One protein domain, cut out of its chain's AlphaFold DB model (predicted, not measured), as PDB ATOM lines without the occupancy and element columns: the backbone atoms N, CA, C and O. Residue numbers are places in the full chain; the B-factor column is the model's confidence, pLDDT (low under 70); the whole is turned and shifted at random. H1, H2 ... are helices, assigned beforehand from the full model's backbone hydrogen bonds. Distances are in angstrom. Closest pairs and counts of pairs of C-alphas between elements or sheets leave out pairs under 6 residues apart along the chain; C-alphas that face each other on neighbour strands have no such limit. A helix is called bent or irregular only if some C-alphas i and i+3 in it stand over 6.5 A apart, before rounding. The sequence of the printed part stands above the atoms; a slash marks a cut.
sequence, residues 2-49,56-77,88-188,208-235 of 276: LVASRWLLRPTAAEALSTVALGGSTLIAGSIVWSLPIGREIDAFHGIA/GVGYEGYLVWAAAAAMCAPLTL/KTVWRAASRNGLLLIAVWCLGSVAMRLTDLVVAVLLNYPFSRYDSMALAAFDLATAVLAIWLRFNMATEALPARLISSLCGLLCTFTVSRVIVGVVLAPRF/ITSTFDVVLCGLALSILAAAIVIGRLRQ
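What this domain is: This is residues 2 to 49, 56 to 77, 88 to 188 and 208 to 235 of the 276 residues of the protein "Integral membrane protein" of Mycobacterium tuberculosis (UniProt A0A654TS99). Four long helices, H6, H7, H8 and H9, stand side by side as an up-and-down bundle, each running against the one before it. H2 packs across H6 and H9 at one side of this bundle, H5 crosses H2 farther out, and the small helices H1, H3 and H4 lie before and after H2 along the chain. The printed part has 199 residues with nine named helices, H1 to H9 in order, and no named strand; its class is all helix. It is compact, with a radius of gyration of the C-alphas of 17.5 A, and elongated, spanning 56 by 35 by 30 A.

How they stand to each other: H1, residues 2 to 9, touches residues 15 to 19 of H2, residues 13 to 35, at a steep tilt of 61 degrees; the closest C-alphas are those of Trp 7 and Glu 15, 5.5 A. H2 is the hub, touching five helices. It touches H3, residues 39 to 42, only at the corner, with C-alphas 33 and 39 closest at 3.8 A. H4, residues 45 to 48, is close to H3 but not clearly touching, with C-alphas 40 and 46 at 6.3 A. H5, residues 56 to 77, touches H2 at a steep tilt of 53 degrees, opposite ways, with Gly 23 and Ala 69 closest at 4.3 A between C-alphas. H6, residues 88 to 122, touches residues 13 to 22 of H2 with its residues 90 to 98, closest at C-alphas 14 and 94, 4.7 A. H6 and H7, residues 129 to 152, form a helical hairpin at a shallow tilt of 23 degrees, with C-alphas 103 and 143 closest at 4.3 A. H7 and H8, residues 160 to 183, form another at 21 degrees, with C-alphas 142 and 173 closest at 6.2 A. H9, residues 211 to 233, touches H8 at 14 degrees, opposite ways, with C-alphas 160 and 231 closest at 5.1 A; it also touches H6, with C-alphas 95 and 223 at 5.4 A, and H2, with C-alphas 25 and 218 at 4.7 A. H7 and H9 are apart. Every O i to N i+4 pair is within hydrogen-bond range in H2, H6, H7, H8 and H9; H5 has 16 of 18, H1 has 0 of 4 but 2 of 5 O i to N i+3 pairs, and H3 and H4 are too short for an i+4 pair.

Where its parts are: H1 begins at C-alpha 2, (140.551, 121.622, 135.711). H2 is 32.6 A long, H5 30.6 A, H7 34.3 A, H8 34.5 A and H9 33.4 A; H1 is 11.4 A, H3 4.9 A and H4 4.8 A. H6, the longest, runs 50.9 A from C-alpha 88 at (149.628, 131.733, 158.551). H5 has a kink of 32 degrees near residue 71 and is only just irregular, with C-alphas 71 and 74 at 6.6 A. H9 ends at C-alpha 233, (156.600, 134.506, 162.055).

The domain as a whole: The C-alphas farthest apart are those of Asn 124 and Gln 235, 58.9 A. Residues 50 to 55, 78 to 87 and 189 to 207 are not printed, with C-alpha gaps of 9.1, 16.7 and 15.4 A. Of the links that are printed whole, none is long. Mean pLDDT of the printed part is 70.4; 86 residues are under 70, among them residues 23 to 49 and 56 to 77.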
ATOM      1  N   LEU A   2     141.748 121.959 134.900       57.50
ATOM      2  CA  LEU A   2     140.551 121.622 135.711       57.50
ATOM      3  C   LEU A   2     140.682 121.846 137.229       57.50
ATOM      4  O   LEU A   2     139.742 122.271 137.890       57.50
ATOM      5  N   VAL A   3     141.855 121.565 137.797       60.94
ATOM      6  CA  VAL A   3     142.097 121.738 139.239       60.94
ATOM      7  C   VAL A   3     142.029 123.211 139.649       60.94
ATOM      8  O   VAL A   3     141.499 123.539 140.706       60.94
ATOM      9  N   ALA A   4     142.562 124.087 138.802       57.41
ATOM     10  CA  ALA A   4     142.758 125.493 139.108       57.41
ATOM     11  C   ALA A   4     141.595 126.375 138.615       57.41
ATOM     12  O   ALA A   4     141.329 127.414 139.206       57.41
ATOM     13  N   SER A   5     140.818 125.932 137.618       56.47
ATOM     14  CA  SER A   5     139.559 126.595 137.240       56.47
ATOM     15  C   SER A   5     138.544 126.598 138.387       56.47
ATOM     16  O   SER A   5     137.779 127.548 138.543       56.47
ATOM     17  N   ARG A   6     138.584 125.576 139.253       65.31
ATOM     18  CA  ARG A   6     137.748 125.510 140.455       65.31
ATOM     19  C   ARG A   6     138.033 126.651 141.438       65.31
ATOM     20  O   ARG A   6     137.122 127.072 142.142       65.31
ATOM     21  N   TRP A   7     139.263 127.163 141.458       64.62
ATOM     22  CA  TRP A   7     139.678 128.271 142.321       64.62
ATOM     23  C   TRP A   7     139.135 129.618 141.840       64.62
ATOM     24  O   TRP A   7     138.819 130.472 142.663       64.62
ATOM     25  N   LEU A   8     138.966 129.794 140.523       59.12
ATOM     26  CA  LEU A   8     138.405 131.022 139.951       59.12
ATOM     27  C   LEU A   8     136.906 131.190 140.234       59.12
ATOM     28  O   LEU A   8     136.426 132.314 140.318       59.12
ATOM     29  N   LEU A   9     136.159 130.092 140.373       61.53
ATOM     30  CA  LEU A   9     134.696 130.149 140.486       61.53
ATOM     31  C   LEU A   9     134.207 130.557 141.886       61.53
ATOM     32  O   LEU A   9     133.124 131.128 142.006       61.53
ATOM     33  N   ARG A  10     134.974 130.267 142.946       59.03
ATOM     34  CA  ARG A  10     134.686 130.684 144.332       59.03
ATOM     35  C   ARG A  10     135.989 130.908 145.106       59.03
ATOM     36  O   ARG A  10     136.393 130.024 145.854       59.03
ATOM     37  N   PRO A  11     136.652 132.061 144.940       62.88
ATOM     38  CA  PRO A  11     137.982 132.261 145.490       62.88
ATOM     39  C   PRO A  11     137.935 132.456 147.010       62.88
ATOM     40  O   PRO A  11     137.486 133.484 147.516       62.88
ATOM     41  N   THR A  12     138.455 131.485 147.758       75.25
ATOM     42  CA  THR A  12     138.913 131.732 149.132       75.25
ATOM     43  C   THR A  12     140.215 132.545 149.122       75.25
ATOM     44  O   THR A  12     140.941 132.563 148.128       75.25
ATOM     45  N   ALA A  13     140.573 133.189 150.240       71.12
ATOM     46  CA  ALA A  13     141.817 133.969 150.332       71.12
ATOM     47  C   ALA A  13     143.077 133.151 149.971       71.12
ATOM     48  O   ALA A  13     144.021 133.677 149.384       71.12
ATOM     49  N   ALA A  14     143.083 131.851 150.287       69.62
ATOM     50  CA  ALA A  14     144.180 130.947 149.951       69.62
ATOM     51  C   ALA A  14     144.222 130.604 148.456       69.62
ATOM     52  O   ALA A  14     145.295 130.565 147.861       69.62
ATOM     53  N   GLU A  15     143.062 130.376 147.842       73.12
ATOM     54  CA  GLU A  15     142.940 130.098 146.409       73.12
ATOM     55  C   GLU A  15     143.292 131.324 145.562       73.12
ATOM     56  O   GLU A  15     143.998 131.189 144.563       73.12
ATOM     57  N   ALA A  16     142.902 132.523 145.997       69.31
ATOM     58  CA  ALA A  16     143.330 133.775 145.378       69.31
ATOM     59  C   ALA A  16     144.861 133.924 145.420       69.31
ATOM     60  O   ALA A  16     145.484 134.186 144.392       69.31
ATOM     61  N   LEU A  17     145.490 133.668 146.574       69.06
ATOM     62  CA  LEU A  17     146.949 133.732 146.710       69.06
ATOM     63  C   LEU A  17     147.662 132.690 145.830       69.06
ATOM     64  O   LEU A  17     148.658 133.012 145.185       69.06
ATOM     65  N   SER A  18     147.136 131.463 145.745       68.81
ATOM     66  CA  SER A  18     147.642 130.440 144.819       68.81
ATOM     67  C   SER A  18     147.508 130.859 143.354       68.81
ATOM     68  O   SER A  18     148.405 130.585 142.564       68.81
ATOM     69  N   THR A  19     146.414 131.532 142.998       70.69
ATOM     70  CA  THR A  19     146.135 132.008 141.634       70.69
ATOM     71  C   THR A  19     147.113 133.114 141.238       70.69
ATOM     72  O   THR A  19     147.672 133.074 140.144       70.69
ATOM     73  N   VAL A  20     147.406 134.047 142.151       69.81
ATOM     74  CA  VAL A  20     148.415 135.100 141.947       69.81
ATOM     75  C   VAL A  20     149.817 134.518 141.839       69.81
ATOM     76  O   VAL A  20     150.548 134.880 140.922       69.81
ATOM     77  N   ALA A  21     150.192 133.596 142.728       67.12
ATOM     78  CA  ALA A  21     151.500 132.947 142.667       67.12
ATOM     79  C   ALA A  21     151.682 132.171 141.354       67.12
ATOM     80  O   ALA A  21     152.728 132.278 140.713       67.12
ATOM     81  N   LEU A  22     150.654 131.432 140.922       71.62
ATOM     82  CA  LEU A  22     150.671 130.691 139.665       71.62
ATOM     83  C   LEU A  22     150.770 131.628 138.458       71.62
ATOM     84  O   LEU A  22     151.640 131.440 137.611       71.62
ATOM     85  N   GLY A  23     149.927 132.656 138.381       67.06
ATOM     86  CA  GLY A  23     149.942 133.568 137.244       67.06
ATOM     87  C   GLY A  23     151.173 134.492 137.216       67.06
ATOM     88  O   GLY A  23     151.704 134.758 136.142       67.06
ATOM     89  N   GLY A  24     151.703 134.907 138.373       65.25
ATOM     90  CA  GLY A  24     152.967 135.646 138.467       65.25
ATOM     91  C   GLY A  24     154.164 134.793 138.043       65.25
ATOM     92  O   GLY A  24     155.001 135.246 137.264       65.25
ATOM     93  N   SER A  25     154.198 133.525 138.468       60.59
ATOM     94  CA  SER A  25     155.194 132.555 137.989       60.59
ATOM     95  C   SER A  25     155.070 132.322 136.487       60.59
ATOM     96  O   SER A  25     156.081 132.191 135.807       60.59
ATOM     97  N   THR A  26     153.838 132.319 135.969       67.38
ATOM     98  CA  THR A  26     153.562 132.205 134.535       67.38
ATOM     99  C   THR A  26     154.169 133.385 133.790       67.38
ATOM    100  O   THR A  26     155.041 133.159 132.964       67.38
ATOM    101  N   LEU A  27     153.820 134.624 134.160       65.25
ATOM    102  CA  LEU A  27     154.356 135.850 133.555       65.25
ATOM    103  C   LEU A  27     155.889 135.889 133.523       65.25
ATOM    104  O   LEU A  27     156.473 136.156 132.476       65.25
ATOM    105  N   ILE A  28     156.541 135.598 134.652       64.38
ATOM    106  CA  ILE A  28     158.007 135.593 134.735       64.38
ATOM    107  C   ILE A  28     158.591 134.512 133.823       64.38
ATOM    108  O   ILE A  28     159.534 134.783 133.081       64.38
ATOM    109  N   ALA A  29     158.030 133.301 133.852       62.25
ATOM    110  CA  ALA A  29     158.517 132.187 133.052       62.25
ATOM    111  C   ALA A  29     158.457 132.484 131.554       62.25
ATOM    112  O   ALA A  29     159.455 132.287 130.866       62.25
ATOM    113  N   GLY A  30     157.340 132.998 131.034       61.28
ATOM    114  CA  GLY A  30     157.287 133.316 129.611       61.28
ATOM    115  C   GLY A  30     158.060 134.579 129.260       61.28
ATOM    116  O   GLY A  30     158.610 134.610 128.171       61.28
ATOM    117  N   SER A  31     158.229 135.560 130.158       62.62
ATOM    118  CA  SER A  31     159.195 136.648 129.927       62.62
ATOM    119  C   SER A  31     160.622 136.115 129.776       62.62
ATOM    120  O   SER A  31     161.318 136.524 128.852       62.62
ATOM    121  N   ILE A  32     161.048 135.181 130.635       60.12
ATOM    122  CA  ILE A  32     162.361 134.518 130.562       60.12
ATOM    123  C   ILE A  32     162.496 133.740 129.249       60.12
ATOM    124  O   ILE A  32     163.489 133.911 128.544       60.12
ATOM    125  N   VAL A  33     161.498 132.925 128.899       60.53
ATOM    126  CA  VAL A  33     161.514 132.107 127.675       60.53
ATOM    127  C   VAL A  33     161.489 132.971 126.408       60.53
ATOM    128  O   VAL A  33     162.161 132.646 125.436       60.53
ATOM    129  N   TRP A  34     160.772 134.092 126.401       61.03
ATOM    130  CA  TRP A  34     160.707 134.966 125.225       61.03
ATOM    131  C   TRP A  34     161.883 135.931 125.096       61.03
ATOM    132  O   TRP A  34     162.232 136.319 123.986       61.03
ATOM    133  N   SER A  35     162.484 136.345 126.212       53.94
ATOM    134  CA  SER A  35     163.523 137.382 126.203       53.94
ATOM    135  C   SER A  35     164.934 136.807 126.125       53.94
ATOM    136  O   SER A  35     165.849 137.500 125.678       53.94
ATOM    137  N   LEU A  36     165.146 135.563 126.573       56.00
ATOM    138  CA  LEU A  36     166.471 134.952 126.586       56.00
ATOM    139  C   LEU A  36     166.674 133.996 125.405       56.00
ATOM    140  O   LEU A  36     165.807 133.170 125.125       56.00
ATOM    141  N   PRO A  37     167.875 133.986 124.793       56.28
ATOM    142  CA  PRO A  37     168.230 133.023 123.749       56.28
ATOM    143  C   PRO A  37     168.045 131.558 124.170       56.28
ATOM    144  O   PRO A  37     167.754 130.734 123.304       56.28
ATOM    145  N   ILE A  38     168.186 131.266 125.475       57.88
ATOM    146  CA  ILE A  38     167.999 129.944 126.101       57.88
ATOM    147  C   ILE A  38     166.539 129.473 126.057       57.88
ATOM    148  O   ILE A  38     166.275 128.278 126.087       57.88
ATOM    149  N   GLY A  39     165.573 130.392 125.966       54.34
ATOM    150  CA  GLY A  39     164.157 130.043 125.917       54.34
ATOM    151  C   GLY A  39     163.781 129.231 124.681       54.34
ATOM    152  O   GLY A  39     162.887 128.394 124.749       54.34
ATOM    153  N   ARG A  40     164.550 129.371 123.594       58.75
ATOM    154  CA  ARG A  40     164.444 128.529 122.391       58.75
ATOM    155  C   ARG A  40     164.794 127.063 122.649       58.75
ATOM    156  O   ARG A  40     164.282 126.189 121.960       58.75
ATOM    157  N   GLU A  41     165.653 126.798 123.632       59.19
ATOM    158  CA  GLU A  41     166.014 125.438 124.046       59.19
ATOM    159  C   GLU A  41     165.043 124.861 125.079       59.19
ATOM    160  O   GLU A  41     165.033 123.654 125.291       59.19
ATOM    161  N   ILE A  42     164.243 125.705 125.737       56.94
ATOM    162  CA  ILE A  42     163.260 125.309 126.756       56.94
ATOM    163  C   ILE A  42     161.894 125.040 126.129       56.94
ATOM    164  O   ILE A  42     161.178 124.161 126.598       56.94
ATOM    165  N   ASP A  43     161.525 125.812 125.105       59.12
ATOM    166  CA  ASP A  43     160.215 125.736 124.477       59.12
ATOM    167  C   ASP A  43     160.359 125.588 122.959       59.12
ATOM    168  O   ASP A  43     160.547 126.557 122.214       59.12
ATOM    169  N   ALA A  44     160.240 124.343 122.490       49.84
ATOM    170  CA  ALA A  44     160.296 123.986 121.074       49.84
ATOM    171  C   ALA A  44     159.198 124.650 120.215       49.84
ATOM    172  O   ALA A  44     159.233 124.527 118.993       49.84
ATOM    173  N   PHE A  45     158.250 125.396 120.799       46.53
ATOM    174  CA  PHE A  45     157.229 126.163 120.077       46.53
ATOM    175  C   PHE A  45     157.783 127.260 119.156       46.53
ATOM    176  O   PHE A  45     157.078 127.654 118.232       46.53
ATOM    177  N   HIS A  46     159.046 127.682 119.305       44.19
ATOM    178  CA  HIS A  46     159.706 128.482 118.262       44.19
ATOM    179  C   HIS A  46     159.961 127.672 116.971       44.19
ATOM    180  O   HIS A  46     159.944 128.258 115.898       44.19
ATOM    181  N   GLY A  47     160.129 126.343 117.032       37.72
ATOM    182  CA  GLY A  47     160.340 125.469 115.861       37.72
ATOM    183  C   GLY A  47     159.141 124.603 115.437       37.72
ATOM    184  O   GLY A  47     159.010 124.266 114.266       37.72
ATOM    185  N   ILE A  48     158.218 124.279 116.349       35.50
ATOM    186  CA  ILE A  48     157.024 123.439 116.098       35.50
ATOM    187  C   ILE A  48     155.820 124.262 115.582       35.50
ATOM    188  O   ILE A  48     154.787 123.701 115.214       35.50
ATOM    189  N   ALA A  49     155.935 125.590 115.488       38.78
ATOM    190  CA  ALA A  49     154.848 126.468 115.037       38.78
ATOM    191  C   ALA A  49     154.353 126.198 113.599       38.78
ATOM    192  O   ALA A  49     153.277 126.666 113.240       38.78
ATOM    193  N   GLY A  56     148.245 126.169 119.731       33.09
ATOM    194  CA  GLY A  56     147.388 127.262 120.210       33.09
ATOM    195  C   GLY A  56     147.001 127.121 121.687       33.09
ATOM    196  O   GLY A  56     146.989 128.097 122.432       33.09
ATOM    197  N   VAL A  57     146.803 125.888 122.162       37.12
ATOM    198  CA  VAL A  57     146.266 125.614 123.508       37.12
ATOM    199  C   VAL A  57     147.282 125.920 124.624       37.12
ATOM    200  O   VAL A  57     146.896 126.269 125.742       37.12
ATOM    201  N   GLY A  58     148.588 125.833 124.337       45.00
ATOM    202  CA  GLY A  58     149.660 126.134 125.298       45.00
ATOM    203  C   GLY A  58     149.842 127.636 125.549       45.00
ATOM    204  O   GLY A  58     149.884 128.072 126.702       45.00
ATOM    205  N   TYR A  59     149.878 128.430 124.474       46.62
ATOM    206  CA  TYR A  59     149.986 129.892 124.536       46.62
ATOM    207  C   TYR A  59     148.706 130.549 125.079       46.62
ATOM    208  O   TYR A  59     148.772 131.439 125.927       46.62
ATOM    209  N   GLU A  60     147.530 130.062 124.676       44.84
ATOM    210  CA  GLU A  60     146.251 130.535 125.220       44.84
ATOM    211  C   GLU A  60     146.130 130.237 126.721       44.84
ATOM    212  O   GLU A  60     145.720 131.100 127.497       44.84
ATOM    213  N   GLY A  61     146.576 129.057 127.168       49.41
ATOM    214  CA  GLY A  61     146.646 128.726 128.591       49.41
ATOM    215  C   GLY A  61     147.584 129.645 129.383       49.41
ATOM    216  O   GLY A  61     147.264 130.017 130.513       49.41
ATOM    217  N   TYR A  62     148.708 130.046 128.785       52.69
ATOM    218  CA  TYR A  62     149.649 131.008 129.360       52.69
ATOM    219  C   TYR A  62     149.012 132.397 129.525       52.69
ATOM    220  O   TYR A  62     149.068 132.976 130.612       52.69
ATOM    221  N   LEU A  63     148.347 132.908 128.482       52.41
ATOM    222  CA  LEU A  63     147.641 134.192 128.522       52.41
ATOM    223  C   LEU A  63     146.505 134.195 129.544       52.41
ATOM    224  O   LEU A  63     146.341 135.176 130.265       52.41
ATOM    225  N   VAL A  64     145.759 133.094 129.661       51.78
ATOM    226  CA  VAL A  64     144.696 132.947 130.665       51.78
ATOM    227  C   VAL A  64     145.259 133.043 132.084       51.78
ATOM    228  O   VAL A  64     144.658 133.700 132.932       51.78
ATOM    229  N   TRP A  65     146.428 132.456 132.356       53.22
ATOM    230  CA  TRP A  65     147.069 132.542 133.674       53.22
ATOM    231  C   TRP A  65     147.735 133.886 133.944       53.22
ATOM    232  O   TRP A  65     147.637 134.391 135.063       53.22
ATOM    233  N   ALA A  66     148.347 134.498 132.934       55.31
ATOM    234  CA  ALA A  66     148.837 135.869 133.004       55.31
ATOM    235  C   ALA A  66     147.693 136.860 133.284       55.31
ATOM    236  O   ALA A  66     147.819 137.719 134.155       55.31
ATOM    237  N   ALA A  67     146.548 136.693 132.615       49.56
ATOM    238  CA  ALA A  67     145.346 137.491 132.824       49.56
ATOM    239  C   ALA A  67     144.720 137.231 134.203       49.56
ATOM    240  O   ALA A  67     144.361 138.179 134.896       49.56
ATOM    241  N   ALA A  68     144.641 135.973 134.650       49.34
ATOM    242  CA  ALA A  68     144.174 135.633 135.996       49.34
ATOM    243  C   ALA A  68     145.091 136.220 137.086       49.34
ATOM    244  O   ALA A  68     144.596 136.750 138.079       49.34
ATOM    245  N   ALA A  69     146.416 136.215 136.887       55.62
ATOM    246  CA  ALA A  69     147.339 136.941 137.759       55.62
ATOM    247  C   ALA A  69     147.112 138.444 137.709       55.62
ATOM    248  O   ALA A  69     147.042 139.053 138.764       55.62
ATOM    249  N   ALA A  70     146.977 139.050 136.531       51.50
ATOM    250  CA  ALA A  70     146.736 140.485 136.406       51.50
ATOM    251  C   ALA A  70     145.410 140.912 137.066       51.50
ATOM    252  O   ALA A  70     145.329 142.004 137.619       51.50
ATOM    253  N   MET A  71     144.398 140.037 137.071       48.88
ATOM    254  CA  MET A  71     143.119 140.265 137.751       48.88
ATOM    255  C   MET A  71     143.200 140.062 139.272       48.88
ATOM    256  O   MET A  71     142.589 140.821 140.024       48.88
ATOM    257  N   CYS A  72     143.947 139.065 139.755       48.06
ATOM    258  CA  CYS A  72     144.027 138.755 141.187       48.06
ATOM    259  C   CYS A  72     145.171 139.477 141.924       48.06
ATOM    260  O   CYS A  72     145.071 139.698 143.130       48.06
ATOM    261  N   ALA A  73     146.239 139.876 141.229       49.50
ATOM    262  CA  ALA A  73     147.397 140.570 141.791       49.50
ATOM    263  C   ALA A  73     147.021 141.893 142.474       49.50
ATOM    264  O   ALA A  73     147.513 142.126 143.579       49.50
ATOM    265  N   PRO A  74     146.107 142.722 141.931       45.81
ATOM    266  CA  PRO A  74     145.674 143.931 142.616       45.81
ATOM    267  C   PRO A  74     145.001 143.655 143.962       45.81
ATOM    268  O   PRO A  74     145.185 144.413 144.909       45.81
ATOM    269  N   LEU A  75     144.285 142.533 144.076       51.44
ATOM    270  CA  LEU A  75     143.559 142.145 145.288       51.44
ATOM    271  C   LEU A  75     144.489 141.627 146.399       51.44
ATOM    272  O   LEU A  75     144.109 141.643 147.569       51.44
ATOM    273  N   THR A  76     145.704 141.184 146.058       52.50
ATOM    274  CA  THR A  76     146.677 140.642 147.023       52.50
ATOM    275  C   THR A  76     147.882 141.549 147.277       52.50
ATOM    276  O   THR A  76     148.391 141.556 148.395       52.50
ATOM    277  N   LEU A  77     148.358 142.285 146.264       51.31
ATOM    278  CA  LEU A  77     149.566 143.126 146.328       51.31
ATOM    279  C   LEU A  77     149.258 144.586 146.676       51.31
ATOM    280  O   LEU A  77     150.030 145.189 147.416       51.31
ATOM    281  N   LYS A  88     148.773 132.903 158.776       79.19
ATOM    282  CA  LYS A  88     149.628 131.733 158.551       79.19
ATOM    283  C   LYS A  88     148.847 130.572 157.932       79.19
ATOM    284  O   LYS A  88     149.398 129.813 157.132       79.19
ATOM    285  N   THR A  89     147.577 130.419 158.304       80.56
ATOM    286  CA  THR A  89     146.696 129.369 157.775       80.56
ATOM    287  C   THR A  89     146.441 129.545 156.275       80.56
ATOM    288  O   THR A  89     146.465 128.560 155.535       80.56
ATOM    289  N   VAL A  90     146.311 130.794 155.813       79.81
ATOM    290  CA  VAL A  90     146.112 131.163 154.404       79.81
ATOM    291  C   VAL A  90     147.373 130.886 153.595       79.81
ATOM    292  O   VAL A  90     147.292 130.213 152.568       79.81
ATOM    293  N   TRP A  91     148.544 131.308 154.087       75.75
ATOM    294  CA  TRP A  91     149.829 130.995 153.452       75.75
ATOM    295  C   TRP A  91     150.033 129.491 153.291       75.75
ATOM    296  O   TRP A  91     150.366 129.011 152.212       75.75
ATOM    297  N   ARG A  92     149.768 128.727 154.351       81.12
ATOM    298  CA  ARG A  92     149.896 127.270 154.331       81.12
ATOM    299  C   ARG A  92     148.921 126.615 153.355       81.12
ATOM    300  O   ARG A  92     149.313 125.702 152.630       81.12
ATOM    301  N   ALA A  93     147.660 127.037 153.347       80.19
ATOM    302  CA  ALA A  93     146.666 126.512 152.418       80.19
ATOM    303  C   ALA A  93     147.063 126.808 150.962       80.19
ATOM    304  O   ALA A  93     147.028 125.904 150.126       80.19
ATOM    305  N   ALA A  94     147.552 128.019 150.686       76.50
ATOM    306  CA  ALA A  94     148.043 128.398 149.368       76.50
ATOM    307  C   ALA A  94     149.268 127.570 148.937       76.50
ATOM    308  O   ALA A  94     149.320 127.085 147.804       76.50
ATOM    309  N   SER A  95     150.222 127.328 149.847       78.75
ATOM    310  CA  SER A  95     151.371 126.451 149.590       78.75
ATOM    311  C   SER A  95     150.942 125.014 149.282       78.75
ATOM    312  O   SER A  95     151.462 124.404 148.353       78.75
ATOM    313  N   ARG A  96     149.953 124.468 150.004       82.31
ATOM    314  CA  ARG A  96     149.427 123.108 149.763       82.31
ATOM    315  C   ARG A  96     148.722 122.973 148.414       82.31
ATOM    316  O   ARG A  96     148.799 121.911 147.795       82.31
ATOM    317  N   ASN A  97     148.052 124.028 147.966       77.75
ATOM    318  CA  ASN A  97     147.450 124.103 146.639       77.75
ATOM    319  C   ASN A  97     148.526 124.150 145.544       77.75
ATOM    320  O   ASN A  97     148.439 123.397 144.576       77.75
ATOM    321  N   GLY A  98     149.585 124.943 145.736       73.31
ATOM    322  CA  GLY A  98     150.740 124.966 144.832       73.31
ATOM    323  C   GLY A  98     151.456 123.611 144.739       73.31
ATOM    324  O   GLY A  98     151.727 123.131 143.642       73.31
ATOM    325  N   LEU A  99     151.669 122.932 145.872       82.06
ATOM    326  CA  LEU A  99     152.248 121.581 145.908       82.06
ATOM    327  C   LEU A  99     151.395 120.550 145.157       82.06
ATOM    328  O   LEU A  99     151.937 119.653 144.517       82.06
ATOM    329  N   LEU A 100     150.066 120.678 145.208       81.25
ATOM    330  CA  LEU A 100     149.172 119.811 144.443       81.25
ATOM    331  C   LEU A 100     149.338 120.024 142.936       81.25
ATOM    332  O   LEU A 100     149.347 119.046 142.196       81.25
ATOM    333  N   LEU A 101     149.496 121.269 142.478       77.75
ATOM    334  CA  LEU A 101     149.737 121.555 141.060       77.75
ATOM    335  C   LEU A 101     151.059 120.958 140.576       77.75
ATOM    336  O   LEU A 101     151.071 120.312 139.531       77.75
ATOM    337  N   ILE A 102     152.134 121.118 141.360       77.44
ATOM    338  CA  ILE A 102     153.440 120.503 141.073       77.44
ATOM    339  C   ILE A 102     153.286 118.982 140.970       77.44
ATOM    340  O   ILE A 102     153.702 118.386 139.981       77.44
ATOM    341  N   ALA A 103     152.627 118.353 141.946       81.94
ATOM    342  CA  ALA A 103     152.426 116.908 141.957       81.94
ATOM    343  C   ALA A 103     151.633 116.409 140.740       81.94
ATOM    344  O   ALA A 103     152.058 115.463 140.081       81.94
ATOM    345  N   VAL A 104     150.500 117.045 140.423       81.06
ATOM    346  CA  VAL A 104     149.646 116.661 139.286       81.06
ATOM    347  C   VAL A 104     150.400 116.797 137.966       81.06
ATOM    348  O   VAL A 104     150.311 115.908 137.122       81.06
ATOM    349  N   TRP A 105     151.160 117.879 137.793       80.38
ATOM    350  CA  TRP A 105     151.946 118.089 136.584       80.38
ATOM    351  C   TRP A 105     153.070 117.066 136.442       80.38
ATOM    352  O   TRP A 105     153.207 116.453 135.388       80.38
ATOM    353  N   CYS A 106     153.842 116.828 137.505       81.88
ATOM    354  CA  CYS A 106     154.907 115.832 137.484       81.88
ATOM    355  C   CYS A 106     154.358 114.419 137.223       81.88
ATOM    356  O   CYS A 106     154.926 113.704 136.405       81.88
ATOM    357  N   LEU A 107     153.218 114.035 137.813       83.19
ATOM    358  CA  LEU A 107     152.550 112.764 137.487       83.19
ATOM    359  C   LEU A 107     152.115 112.698 136.017       83.19
ATOM    360  O   LEU A 107     152.323 111.678 135.365       83.19
ATOM    361  N   GLY A 108     151.532 113.778 135.490       77.19
ATOM    362  CA  GLY A 108     151.162 113.868 134.076       77.19
ATOM    363  C   GLY A 108     152.373 113.733 133.151       77.19
ATOM    364  O   GLY A 108     152.323 112.984 132.181       77.19
ATOM    365  N   SER A 109     153.485 114.383 133.499       77.12
ATOM    366  CA  SER A 109     154.769 114.303 132.791       77.12
ATOM    367  C   SER A 109     155.321 112.873 132.773       77.12
ATOM    368  O   SER A 109     155.704 112.379 131.714       77.12
ATOM    369  N   VAL A 110     155.281 112.165 133.910       80.44
ATOM    370  CA  VAL A 110     155.645 110.737 133.985       80.44
ATOM    371  C   VAL A 110     154.763 109.902 133.058       80.44
ATOM    372  O   VAL A 110     155.281 109.092 132.295       80.44
ATOM    373  N   ALA A 111     153.443 110.109 133.083       79.06
ATOM    374  CA  ALA A 111     152.515 109.365 132.235       79.06
ATOM    375  C   ALA A 111     152.774 109.606 130.738       79.06
ATOM    376  O   ALA A 111     152.790 108.651 129.960       79.06
ATOM    377  N   MET A 112     153.041 110.854 130.334       76.81
ATOM    378  CA  MET A 112     153.409 111.191 128.953       76.81
ATOM    379  C   MET A 112     154.718 110.513 128.545       76.81
ATOM    380  O   MET A 112     154.770 109.884 127.495       76.81
ATOM    381  N   ARG A 113     155.747 110.563 129.401       76.94
ATOM    382  CA  ARG A 113     157.054 109.929 129.153       76.94
ATOM    383  C   ARG A 113     156.969 108.405 129.060       76.94
ATOM    384  O   ARG A 113     157.647 107.805 128.235       76.94
ATOM    385  N   LEU A 114     156.118 107.774 129.869       77.06
ATOM    386  CA  LEU A 114     155.853 106.334 129.786       77.06
ATOM    387  C   LEU A 114     155.086 105.965 128.516       77.06
ATOM    388  O   LEU A 114     155.404 104.962 127.885       77.06
ATOM    389  N   THR A 115     154.094 106.769 128.135       78.12
ATOM    390  CA  THR A 115     153.325 106.543 126.904       78.12
ATOM    391  C   THR A 115     154.227 106.664 125.683       78.12
ATOM    392  O   THR A 115     154.195 105.798 124.816       78.12
ATOM    393  N   ASP A 116     155.079 107.685 125.658       72.62
ATOM    394  CA  ASP A 116     156.067 107.891 124.605       72.62
ATOM    395  C   ASP A 116     157.048 106.714 124.500       72.62
ATOM    396  O   ASP A 116     157.247 106.152 123.425       72.62
ATOM    397  N   LEU A 117     157.561 106.243 125.642       75.00
ATOM    398  CA  LEU A 117     158.404 105.051 125.706       75.00
ATOM    399  C   LEU A 117     157.693 103.811 125.138       75.00
ATOM    400  O   LEU A 117     158.291 103.060 124.372       75.00
ATOM    401  N   VAL A 118     156.424 103.589 125.495       78.38
ATOM    402  CA  VAL A 118     155.628 102.455 124.996       78.38
ATOM    403  C   VAL A 118     155.413 102.560 123.490       78.38
ATOM    404  O   VAL A 118     155.617 101.577 122.785       78.38
ATOM    405  N   VAL A 119     155.047 103.736 122.979       77.31
ATOM    406  CA  VAL A 119     154.855 103.963 121.539       77.31
ATOM    407  C   VAL A 119     156.159 103.728 120.779       77.31
ATOM    408  O   VAL A 119     156.155 103.023 119.773       77.31
ATOM    409  N   ALA A 120     157.279 104.240 121.287       71.88
ATOM    410  CA  ALA A 120     158.582 104.063 120.662       71.88
ATOM    411  C   ALA A 120     159.017 102.584 120.635       71.88
ATOM    412  O   ALA A 120     159.560 102.123 119.630       71.88
ATOM    413  N   VAL A 121     158.710 101.812 121.690       79.31
ATOM    414  CA  VAL A 121     158.897 100.347 121.720       79.31
ATOM    415  C   VAL A 121     158.007  99.651 120.687       79.31
ATOM    416  O   VAL A 121     158.499  98.811 119.938       79.31
ATOM    417  N   LEU A 122     156.713  99.984 120.636       82.06
ATOM    418  CA  LEU A 122     155.742  99.339 119.743       82.06
ATOM    419  C   LEU A 122     156.035  99.607 118.262       82.06
ATOM    420  O   LEU A 122     155.878  98.712 117.437       82.06
ATOM    421  N   LEU A 123     156.470 100.825 117.932       78.62
ATOM    422  CA  LEU A 123     156.808 101.242 116.569       78.62
ATOM    423  C   LEU A 123     158.261 100.929 116.184       78.62
ATOM    424  O   LEU A 123     158.675 101.254 115.073       78.62
ATOM    425  N   ASN A 124     159.031 100.309 117.086       74.69
ATOM    426  CA  ASN A 124     160.455 100.010 116.922       74.69
ATOM    427  C   ASN A 124     161.273 101.233 116.456       74.69
ATOM    428  O   ASN A 124     162.182 101.125 115.630       74.69
ATOM    429  N   TYR A 125     160.906 102.410 116.966       64.94
ATOM    430  CA  TYR A 125     161.591 103.660 116.660       64.94
ATOM    431  C   TYR A 125     162.959 103.671 117.367       64.94
ATOM    432  O   TYR A 125     163.115 103.041 118.414       64.94
ATOM    433  N   PRO A 126     163.980 104.371 116.856       61.78
ATOM    434  CA  PRO A 126     165.191 104.628 117.627       61.78
ATOM    435  C   PRO A 126     164.900 105.636 118.755       61.78
ATOM    436  O   PRO A 126     164.563 106.785 118.489       61.78
ATOM    437  N   PHE A 127     165.041 105.220 120.019       63.56
ATOM    438  CA  PHE A 127     164.903 106.092 121.198       63.56
ATOM    439  C   PHE A 127     165.951 105.772 122.271       63.56
ATOM    440  O   PHE A 127     166.347 104.617 122.463       63.56
ATOM    441  N   SER A 128     166.373 106.795 123.021       63.75
ATOM    442  CA  SER A 128     167.240 106.631 124.192       63.75
ATOM    443  C   SER A 128     166.400 106.267 125.420       63.75
ATOM    444  O   SER A 128     165.747 107.111 126.032       63.75
ATOM    445  N   ARG A 129     166.404 104.981 125.794       65.81
ATOM    446  CA  ARG A 129     165.711 104.471 126.999       65.81
ATOM    447  C   ARG A 129     166.192 105.156 128.275       65.81
ATOM    448  O   ARG A 129     165.399 105.409 129.175       65.81
ATOM    449  N   TYR A 130     167.493 105.417 128.347       64.00
ATOM    450  CA  TYR A 130     168.138 105.929 129.547       64.00
ATOM    451  C   TYR A 130     167.681 107.356 129.863       64.00
ATOM    452  O   TYR A 130     167.292 107.643 130.995       64.00
ATOM    453  N   ASP A 131     167.618 108.209 128.842       67.50
ATOM    454  CA  ASP A 131     167.263 109.618 129.002       67.50
ATOM    455  C   ASP A 131     165.797 109.782 129.411       67.50
ATOM    456  O   ASP A 131     165.504 110.470 130.390       67.50
ATOM    457  N   SER A 132     164.877 109.066 128.751       68.19
ATOM    458  CA  SER A 132     163.444 109.107 129.077       68.19
ATOM    459  C   SER A 132     163.133 108.539 130.466       68.19
ATOM    460  O   SER A 132     162.288 109.088 131.179       68.19
ATOM    461  N   MET A 133     163.824 107.474 130.892       76.00
ATOM    462  CA  MET A 133     163.621 106.890 132.224       76.00
ATOM    463  C   MET A 133     164.238 107.732 133.344       76.00
ATOM    464  O   MET A 133     163.609 107.875 134.393       76.00
ATOM    465  N   ALA A 134     165.414 108.332 133.134       78.06
ATOM    466  CA  ALA A 134     166.028 109.235 134.110       78.06
ATOM    467  C   ALA A 134     165.127 110.451 134.372       78.06
ATOM    468  O   ALA A 134     164.843 110.815 135.513       78.06
ATOM    469  N   LEU A 135     164.604 111.027 133.297       76.50
ATOM    470  CA  LEU A 135     163.670 112.139 133.319       76.50
ATOM    471  C   LEU A 135     162.332 111.789 133.999       76.50
ATOM    472  O   LEU A 135     161.838 112.560 134.825       76.50
ATOM    473  N   ALA A 136     161.777 110.603 133.731       82.38
ATOM    474  CA  ALA A 136     160.596 110.106 134.437       82.38
ATOM    475  C   ALA A 136     160.861 109.870 135.938       82.38
ATOM    476  O   ALA A 136     160.007 110.174 136.770       82.38
ATOM    477  N   ALA A 137     162.048 109.377 136.305       83.75
ATOM    478  CA  ALA A 137     162.423 109.171 137.703       83.75
ATOM    479  C   ALA A 137     162.534 110.497 138.473       83.75
ATOM    480  O   ALA A 137     162.023 110.599 139.590       83.75
ATOM    481  N   PHE A 138     163.132 111.529 137.868       82.81
ATOM    482  CA  PHE A 138     163.184 112.877 138.448       82.81
ATOM    483  C   PHE A 138     161.785 113.464 138.671       82.81
ATOM    484  O   PHE A 138     161.505 114.015 139.741       82.81
ATOM    485  N   ASP A 139     160.885 113.314 137.697       83.81
ATOM    486  CA  ASP A 139     159.501 113.778 137.825       83.81
ATOM    487  C   ASP A 139     158.756 113.034 138.935       83.81
ATOM    488  O   ASP A 139     158.072 113.654 139.754       83.81
ATOM    489  N   LEU A 140     158.927 111.712 139.014       87.75
ATOM    490  CA  LEU A 140     158.309 110.892 140.048       87.75
ATOM    491  C   LEU A 140     158.812 111.276 141.445       87.75
ATOM    492  O   LEU A 140     158.004 111.471 142.351       87.75
ATOM    493  N   ALA A 141     160.125 111.447 141.615       88.44
ATOM    494  CA  ALA A 141     160.717 111.879 142.881       88.44
ATOM    495  C   ALA A 141     160.188 113.258 143.312       88.44
ATOM    496  O   ALA A 141     159.795 113.445 144.467       88.44
ATOM    497  N   THR A 142     160.098 114.199 142.367       87.50
ATOM    498  CA  THR A 142     159.540 115.542 142.598       87.50
ATOM    499  C   THR A 142     158.079 115.464 143.037       87.50
ATOM    500  O   THR A 142     157.678 116.119 144.002       87.50
ATOM    501  N   ALA A 143     157.279 114.622 142.379       87.62
ATOM    502  CA  ALA A 143     155.878 114.447 142.723       87.62
ATOM    503  C   ALA A 143     155.682 113.810 144.102       87.62
ATOM    504  O   ALA A 143     154.874 114.298 144.893       87.62
ATOM    505  N   VAL A 144     156.434 112.750 144.410       91.94
ATOM    506  CA  VAL A 144     156.392 112.081 145.716       91.94
ATOM    507  C   VAL A 144     156.750 113.072 146.821       91.94
ATOM    508  O   VAL A 144     156.013 113.176 147.804       91.94
ATOM    509  N   LEU A 145     157.812 113.861 146.637       90.56
ATOM    510  CA  LEU A 145     158.208 114.891 147.594       90.56
ATOM    511  C   LEU A 145     157.119 115.964 147.766       90.56
ATOM    512  O   LEU A 145     156.800 116.338 148.896       90.56
ATOM    513  N   ALA A 146     156.510 116.434 146.673       86.62
ATOM    514  CA  ALA A 146     155.444 117.434 146.719       86.62
ATOM    515  C   ALA A 146     154.186 116.921 147.445       86.62
ATOM    516  O   ALA A 146     153.613 117.624 148.283       86.62
ATOM    517  N   ILE A 147     153.777 115.678 147.170       88.94
ATOM    518  CA  ILE A 147     152.653 115.010 147.839       88.94
ATOM    519  C   ILE A 147     152.952 114.846 149.330       88.94
ATOM    520  O   ILE A 147     152.126 115.205 150.174       88.94
ATOM    521  N   TRP A 148     154.147 114.357 149.659       91.38
ATOM    522  CA  TRP A 148     154.580 114.173 151.038       91.38
ATOM    523  C   TRP A 148     154.571 115.503 151.801       91.38
ATOM    524  O   TRP A 148     153.972 115.590 152.876       91.38
ATOM    525  N   LEU A 149     155.131 116.574 151.226       87.06
ATOM    526  CA  LEU A 149     155.105 117.912 151.827       87.06
ATOM    527  C   LEU A 149     153.677 118.420 152.029       87.06
ATOM    528  O   LEU A 149     153.359 118.972 153.082       87.06
ATOM    529  N   ARG A 150     152.786 118.191 151.062       86.31
ATOM    530  CA  ARG A 150     151.389 118.635 151.135       86.31
ATOM    531  C   ARG A 150     150.631 118.007 152.304       86.31
ATOM    532  O   ARG A 150     149.792 118.684 152.912       86.31
ATOM    533  N   PHE A 151     150.890 116.732 152.595       86.81
ATOM    534  CA  PHE A 151     150.289 116.037 153.733       86.81
ATOM    535  C   PHE A 151     150.931 116.458 155.054       86.81
ATOM    536  O   PHE A 151     150.213 116.818 155.982       86.81
ATOM    537  N   ASN A 152     152.260 116.529 155.119       85.69
ATOM    538  CA  ASN A 152     152.971 116.894 156.347       85.69
ATOM    539  C   ASN A 152     152.761 118.357 156.770       85.69
ATOM    540  O   ASN A 152     152.766 118.676 157.958       85.69
ATOM    541  N   MET A 153     152.507 119.263 155.823       80.31
ATOM    542  CA  MET A 153     152.111 120.637 156.145       80.31
ATOM    543  C   MET A 153     150.732 120.718 156.816       80.31
ATOM    544  O   MET A 153     150.450 121.721 157.467       80.31
ATOM    545  N   ALA A 154     149.868 119.707 156.669       78.06
ATOM    546  CA  ALA A 154     148.541 119.697 157.283       78.06
ATOM    547  C   ALA A 154     148.587 119.389 158.787       78.06
ATOM    548  O   ALA A 154     147.769 119.911 159.536       78.06
ATOM    549  N   THR A 155     149.546 118.575 159.225       75.75
ATOM    550  CA  THR A 155     149.628 118.037 160.591       75.75
ATOM    551  C   THR A 155     150.389 118.926 161.580       75.75
ATOM    552  O   THR A 155     150.458 118.581 162.752       75.75
ATOM    553  N   GLU A 156     150.973 120.054 161.150       69.88
ATOM    554  CA  GLU A 156     151.790 120.990 161.966       69.88
ATOM    555  C   GLU A 156     152.985 120.385 162.737       69.88
ATOM    556  O   GLU A 156     153.726 121.135 163.379       69.88
ATOM    557  N   ALA A 157     153.210 119.076 162.629       73.31
ATOM    558  CA  ALA A 157     154.128 118.301 163.458       73.31
ATOM    559  C   ALA A 157     155.615 118.559 163.162       73.31
ATOM    560  O   ALA A 157     156.468 118.269 163.998       73.31
ATOM    561  N   LEU A 158     155.946 119.104 161.988       77.69
ATOM    562  CA  LEU A 158     157.335 119.282 161.564       77.69
ATOM    563  C   LEU A 158     157.913 120.659 161.940       77.69
ATOM    564  O   LEU A 158     157.213 121.684 161.890       77.69
ATOM    565  N   PRO A 159     159.222 120.721 162.259       82.94
ATOM    566  CA  PRO A 159     159.904 121.979 162.519       82.94
ATOM    567  C   PRO A 159     159.990 122.821 161.242       82.94
ATOM    568  O   PRO A 159     160.225 122.314 160.144       82.94
ATOM    569  N   ALA A 160     159.859 124.142 161.390       79.94
ATOM    570  CA  ALA A 160     159.831 125.068 160.255       79.94
ATOM    571  C   ALA A 160     161.102 124.999 159.388       79.94
ATOM    572  O   ALA A 160     161.012 125.136 158.173       79.94
ATOM    573  N   ARG A 161     162.264 124.718 160.000       82.69
ATOM    574  CA  ARG A 161     163.548 124.553 159.298       82.69
ATOM    575  C   ARG A 161     163.556 123.352 158.353       82.69
ATOM    576  O   ARG A 161     164.098 123.443 157.256       82.69
ATOM    577  N   LEU A 162     162.939 122.243 158.762       85.38
ATOM    578  CA  LEU A 162     162.832 121.052 157.922       85.38
ATOM    579  C   LEU A 162     161.880 121.312 156.755       85.38
ATOM    580  O   LEU A 162     162.210 120.994 155.621       85.38
ATOM    581  N   ILE A 163     160.744 121.970 157.013       84.62
ATOM    582  CA  ILE A 163     159.804 122.360 155.955       84.62
ATOM    583  C   ILE A 163     160.488 123.286 154.940       84.62
ATOM    584  O   ILE A 163     160.395 123.035 153.744       84.62
ATOM    585  N   SER A 164     161.220 124.317 155.384       84.81
ATOM    586  CA  SER A 164     161.936 125.212 154.464       84.81
ATOM    587  C   SER A 164     163.043 124.494 153.693       84.81
ATOM    588  O   SER A 164     163.204 124.739 152.503       84.81
ATOM    589  N   SER A 165     163.782 123.588 154.342       87.88
ATOM    590  CA  SER A 165     164.831 122.797 153.690       87.88
ATOM    591  C   SER A 165     164.255 121.880 152.611       87.88
ATOM    592  O   SER A 165     164.770 121.858 151.497       87.88
ATOM    593  N   LEU A 166     163.146 121.195 152.893       87.56
ATOM    594  CA  LEU A 166     162.482 120.318 151.930       87.56
ATOM    595  C   LEU A 166     161.790 121.093 150.800       87.56
ATOM    596  O   LEU A 166     161.795 120.627 149.665       87.56
ATOM    597  N   CYS A 167     161.252 122.290 151.064       83.12
ATOM    598  CA  CYS A 167     160.812 123.199 149.999       83.12
ATOM    599  C   CYS A 167     161.991 123.658 149.124       83.12
ATOM    600  O   CYS A 167     161.839 123.785 147.912       83.12
ATOM    601  N   GLY A 168     163.165 123.880 149.723       85.19
ATOM    602  CA  GLY A 168     164.399 124.182 148.997       85.19
ATOM    603  C   GLY A 168     164.820 123.020 148.102       85.19
ATOM    604  O   GLY A 168     165.045 123.220 146.915       85.19
ATOM    605  N   LEU A 169     164.814 121.798 148.640       89.44
ATOM    606  CA  LEU A 169     165.085 120.576 147.883       89.44
ATOM    607  C   LEU A 169     164.099 120.387 146.721       89.44
ATOM    608  O   LEU A 169     164.514 120.064 145.612       89.44
ATOM    609  N   LEU A 170     162.804 120.635 146.951       86.88
ATOM    610  CA  LEU A 170     161.788 120.603 145.899       86.88
ATOM    611  C   LEU A 170     162.108 121.609 144.786       86.88
ATOM    612  O   LEU A 170     162.036 121.259 143.613       86.88
ATOM    613  N   CYS A 171     162.502 122.834 145.150       84.88
ATOM    614  CA  CYS A 171     162.919 123.847 144.187       84.88
ATOM    615  C   CYS A 171     164.132 123.384 143.367       84.88
ATOM    616  O   CYS A 171     164.142 123.523 142.143       84.88
ATOM    617  N   THR A 172     165.132 122.790 144.021       87.12
ATOM    618  CA  THR A 172     166.294 122.219 143.337       87.12
ATOM    619  C   THR A 172     165.866 121.139 142.351       87.12
ATOM    620  O   THR A 172     166.264 121.207 141.195       87.12
ATOM    621  N   PHE A 173     164.988 120.210 142.744       86.12
ATOM    622  CA  PHE A 173     164.487 119.185 141.828       86.12
ATOM    623  C   PHE A 173     163.730 119.766 140.631       86.12
ATOM    624  O   PHE A 173     163.962 119.320 139.508       86.12
ATOM    625  N   THR A 174     162.891 120.790 140.827       77.69
ATOM    626  CA  THR A 174     162.192 121.442 139.705       77.69
ATOM    627  C   THR A 174     163.158 122.111 138.725       77.69
ATOM    628  O   THR A 174     162.988 121.976 137.516       77.69
ATOM    629  N   VAL A 175     164.222 122.752 139.221       82.94
ATOM    630  CA  VAL A 175     165.251 123.373 138.370       82.94
ATOM    631  C   VAL A 175     166.092 122.310 137.665       82.94
ATOM    632  O   VAL A 175     166.330 122.407 136.463       82.94
ATOM    633  N   SER A 176     166.501 121.258 138.377       84.94
ATOM    634  CA  SER A 176     167.243 120.138 137.796       84.94
ATOM    635  C   SER A 176     166.448 119.444 136.692       84.94
ATOM    636  O   SER A 176     167.026 119.138 135.657       84.94
ATOM    637  N   ARG A 177     165.131 119.262 136.855       80.94
ATOM    638  CA  ARG A 177     164.230 118.740 135.812       80.94
ATOM    639  C   ARG A 177     164.311 119.562 134.525       80.94
ATOM    640  O   ARG A 177     164.407 118.968 133.455       80.94
ATOM    641  N   VAL A 178     164.297 120.895 134.624       76.62
ATOM    642  CA  VAL A 178     164.433 121.781 133.454       76.62
ATOM    643  C   VAL A 178     165.792 121.575 132.795       76.62
ATOM    644  O   VAL A 178     165.856 121.330 131.597       76.62
ATOM    645  N   ILE A 179     166.875 121.616 133.577       80.31
ATOM    646  CA  ILE A 179     168.243 121.485 133.055       80.31
ATOM    647  C   ILE A 179     168.430 120.131 132.363       80.31
ATOM    648  O   ILE A 179     168.822 120.081 131.202       80.31
ATOM    649  N   VAL A 180     168.104 119.034 133.046       80.25
ATOM    650  CA  VAL A 180     168.214 117.673 132.500       80.25
ATOM    651  C   VAL A 180     167.301 117.517 131.282       80.25
ATOM    652  O   VAL A 180     167.699 116.916 130.291       80.25
ATOM    653  N   GLY A 181     166.108 118.111 131.320       73.31
ATOM    654  CA  GLY A 181     165.143 118.087 130.226       73.31
ATOM    655  C   GLY A 181     165.544 118.894 128.991       73.31
ATOM    656  O   GLY A 181     164.961 118.662 127.936       73.31
ATOM    657  N   VAL A 182     166.497 119.821 129.109       72.19
ATOM    658  CA  VAL A 182     167.099 120.567 127.989       72.19
ATOM    659  C   VAL A 182     168.365 119.866 127.488       72.19
ATOM    660  O   VAL A 182     168.573 119.742 126.282       72.19
ATOM    661  N   VAL A 183     169.202 119.383 128.411       78.12
ATOM    662  CA  VAL A 183     170.481 118.726 128.099       78.12
ATOM    663  C   VAL A 183     170.269 117.374 127.423       78.12
ATOM    664  O   VAL A 183     170.951 117.072 126.450       78.12
ATOM    665  N   LEU A 184     169.322 116.572 127.914       74.00
ATOM    666  CA  LEU A 184     169.032 115.238 127.378       74.00
ATOM    667  C   LEU A 184     167.978 115.255 126.263       74.00
ATOM    668  O   LEU A 184     167.494 114.200 125.857       74.00
ATOM    669  N   ALA A 185     167.573 116.436 125.793       67.88
ATOM    670  CA  ALA A 185     166.566 116.536 124.751       67.88
ATOM    671  C   ALA A 185     167.129 115.995 123.418       67.88
ATOM    672  O   ALA A 185     168.175 116.476 122.972       67.88
ATOM    673  N   PRO A 186     166.463 115.022 122.767       63.50
ATOM    674  CA  PRO A 186     166.882 114.497 121.471       63.50
ATOM    675  C   PRO A 186     166.978 115.613 120.425       63.50
ATOM    676  O   PRO A 186     166.014 116.357 120.230       63.50
ATOM    677  N   ARG A 187     168.122 115.716 119.737       66.69
ATOM    678  CA  ARG A 187     168.370 116.700 118.672       66.69
ATOM    679  C   ARG A 187     168.617 115.992 117.337       66.69
ATOM    680  O   ARG A 187     169.374 115.023 117.285       66.69
ATOM    681  N   PHE A 188     167.991 116.460 116.263       58.81
ATOM    682  CA  PHE A 188     168.364 116.108 114.900       58.81
ATOM    683  C   PHE A 188     169.790 116.606 114.624       58.81
ATOM    684  O   PHE A 188     170.186 117.678 115.080       58.81
ATOM    685  N   ILE A 208     159.498 117.211 125.608       64.81
ATOM    686  CA  ILE A 208     158.368 117.206 126.558       64.81
ATOM    687  C   ILE A 208     158.521 118.325 127.607       64.81
ATOM    688  O   ILE A 208     157.537 118.776 128.190       64.81
ATOM    689  N   THR A 209     159.755 118.773 127.856       68.69
ATOM    690  CA  THR A 209     160.062 119.949 128.687       68.69
ATOM    691  C   THR A 209     159.522 121.202 127.998       68.69
ATOM    692  O   THR A 209     159.732 121.362 126.800       68.69
ATOM    693  N   SER A 210     158.822 122.069 128.728       68.31
ATOM    694  CA  SER A 210     158.210 123.282 128.165       68.31
ATOM    695  C   SER A 210     158.259 124.445 129.159       68.31
ATOM    696  O   SER A 210     158.629 124.283 130.322       68.31
ATOM    697  N   THR A 211     157.819 125.631 128.737       65.44
ATOM    698  CA  THR A 211     157.607 126.819 129.580       65.44
ATOM    699  C   THR A 211     156.859 126.505 130.883       65.44
ATOM    700  O   THR A 211     157.167 127.085 131.924       65.44
ATOM    701  N   PHE A 212     155.929 125.544 130.877       67.94
ATOM    702  CA  PHE A 212     155.235 125.082 132.086       67.94
ATOM    703  C   PHE A 212     156.181 124.567 133.182       67.94
ATOM    704  O   PHE A 212     155.931 124.801 134.363       67.94
ATOM    705  N   ASP A 213     157.289 123.923 132.820       71.00
ATOM    706  CA  ASP A 213     158.328 123.511 133.762       71.00
ATOM    707  C   ASP A 213     158.940 124.704 134.500       71.00
ATOM    708  O   ASP A 213     159.153 124.664 135.711       71.00
ATOM    709  N   VAL A 214     159.184 125.793 133.769       71.38
ATOM    710  CA  VAL A 214     159.727 127.038 134.319       71.38
ATOM    711  C   VAL A 214     158.700 127.710 135.233       71.38
ATOM    712  O   VAL A 214     159.064 128.219 136.296       71.38
ATOM    713  N   VAL A 215     157.407 127.638 134.890       70.06
ATOM    714  CA  VAL A 215     156.319 128.076 135.784       70.06
ATOM    715  C   VAL A 215     156.355 127.306 137.103       70.06
ATOM    716  O   VAL A 215     156.211 127.911 138.166       70.06
ATOM    717  N   LEU A 216     156.584 125.989 137.069       76.19
ATOM    718  CA  LEU A 216     156.700 125.191 138.292       76.19
ATOM    719  C   LEU A 216     157.915 125.569 139.137       76.19
ATOM    720  O   LEU A 216     157.798 125.566 140.361       76.19
ATOM    721  N   CYS A 217     159.040 125.947 138.525       76.12
ATOM    722  CA  CYS A 217     160.186 126.497 139.256       76.12
ATOM    723  C   CYS A 217     159.808 127.791 139.992       76.12
ATOM    724  O   CYS A 217     160.077 127.924 141.187       76.12
ATOM    725  N   GLY A 218     159.131 128.723 139.314       70.06
ATOM    726  CA  GLY A 218     158.628 129.955 139.937       70.06
ATOM    727  C   GLY A 218     157.638 129.677 141.075       70.06
ATOM    728  O   GLY A 218     157.715 130.280 142.152       70.06
ATOM    729  N   LEU A 219     156.760 128.691 140.885       75.94
ATOM    730  CA  LEU A 219     155.804 128.262 141.900       75.94
ATOM    731  C   LEU A 219     156.508 127.624 143.108       75.94
ATOM    732  O   LEU A 219     156.165 127.932 144.250       75.94
ATOM    733  N   ALA A 220     157.519 126.782 142.881       75.94
ATOM    734  CA  ALA A 220     158.329 126.171 143.933       75.94
ATOM    735  C   ALA A 220     159.107 127.224 144.740       75.94
ATOM    736  O   ALA A 220     159.102 127.176 145.972       75.94
ATOM    737  N   LEU A 221     159.687 128.229 144.074       76.56
ATOM    738  CA  LEU A 221     160.324 129.380 144.726       76.56
ATOM    739  C   LEU A 221     159.330 130.182 145.574       76.56
ATOM    740  O   LEU A 221     159.636 130.553 146.707       76.56
ATOM    741  N   SER A 222     158.116 130.395 145.066       73.00
ATOM    742  CA  SER A 222     157.045 131.082 145.800       73.00
ATOM    743  C   SER A 222     156.631 130.308 147.060       73.00
ATOM    744  O   SER A 222     156.426 130.897 148.124       73.00
ATOM    745  N   ILE A 223     156.564 128.975 146.979       77.06
ATOM    746  CA  ILE A 223     156.302 128.093 148.128       77.06
ATOM    747  C   ILE A 223     157.461 128.138 149.134       77.06
ATOM    748  O   ILE A 223     157.220 128.177 150.342       77.06
ATOM    749  N   LEU A 224     158.712 128.158 148.666       79.38
ATOM    750  CA  LEU A 224     159.887 128.301 149.526       79.38
ATOM    751  C   LEU A 224     159.872 129.641 150.274       79.38
ATOM    752  O   LEU A 224     160.050 129.663 151.492       79.38
ATOM    753  N   ALA A 225     159.595 130.743 149.574       74.38
ATOM    754  CA  ALA A 225     159.460 132.060 150.185       74.38
ATOM    755  C   ALA A 225     158.357 132.066 151.256       74.38
ATOM    756  O   ALA A 225     158.598 132.495 152.387       74.38
ATOM    757  N   ALA A 226     157.185 131.495 150.952       77.06
ATOM    758  CA  ALA A 226     156.097 131.332 151.915       77.06
ATOM    759  C   ALA A 226     156.529 130.522 153.152       77.06
ATOM    760  O   ALA A 226     156.245 130.918 154.283       77.06
ATOM    761  N   ALA A 227     157.258 129.418 152.965       81.06
ATOM    762  CA  ALA A 227     157.761 128.596 154.064       81.06
ATOM    763  C   ALA A 227     158.742 129.365 154.970       81.06
ATOM    764  O   ALA A 227     158.667 129.245 156.197       81.06
ATOM    765  N   ILE A 228     159.615 130.196 154.391       80.50
ATOM    766  CA  ILE A 228     160.539 131.059 155.142       80.50
ATOM    767  C   ILE A 228     159.762 132.119 155.933       80.50
ATOM    768  O   ILE A 228     160.031 132.306 157.119       80.50
ATOM    769  N   VAL A 229     158.775 132.776 155.314       77.81
ATOM    770  CA  VAL A 229     157.925 133.784 155.974       77.81
ATOM    771  C   VAL A 229     157.160 133.168 157.150       77.81
ATOM    772  O   VAL A 229     157.222 133.689 158.264       77.81
ATOM    773  N   ILE A 230     156.521 132.010 156.946       78.50
ATOM    774  CA  ILE A 230     155.841 131.254 158.010       78.50
ATOM    775  C   ILE A 230     156.818 130.892 159.142       78.50
ATOM    776  O   ILE A 230     156.465 130.975 160.321       78.50
ATOM    777  N   GLY A 231     158.040 130.474 158.797       75.75
ATOM    778  CA  GLY A 231     159.078 130.108 159.759       75.75
ATOM    779  C   GLY A 231     159.545 131.284 160.616       75.75
ATOM    780  O   GLY A 231     159.670 131.125 161.829       75.75
ATOM    781  N   ARG A 232     159.734 132.464 160.012       76.12
ATOM    782  CA  ARG A 232     160.118 133.699 160.718       76.12
ATOM    783  C   ARG A 232     159.012 134.197 161.648       76.12
ATOM    784  O   ARG A 232     159.298 134.558 162.782       76.12
ATOM    785  N   LEU A 233     157.750 134.134 161.218       67.81
ATOM    786  CA  LEU A 233     156.600 134.506 162.055       67.81
ATOM    787  C   LEU A 233     156.459 133.616 163.301       67.81
ATOM    788  O   LEU A 233     156.032 134.093 164.344       67.81
ATOM    789  N   ARG A 234     156.854 132.336 163.221       64.19
ATOM    790  CA  ARG A 234     156.900 131.419 164.379       64.19
ATOM    791  C   ARG A 234     158.030 131.747 165.370       64.19
ATOM    792  O   ARG A 234     157.987 131.242 166.485       64.19
ATOM    793  N   GLN A 235     159.046 132.506 164.953       60.41
ATOM    794  CA  GLN A 235     160.223 132.850 165.763       60.41
ATOM    795  C   GLN A 235     160.101 134.198 166.474       60.41
ATOM    796  O   GLN A 235     160.881 134.442 167.393       60.41
TER     797      GLN A 235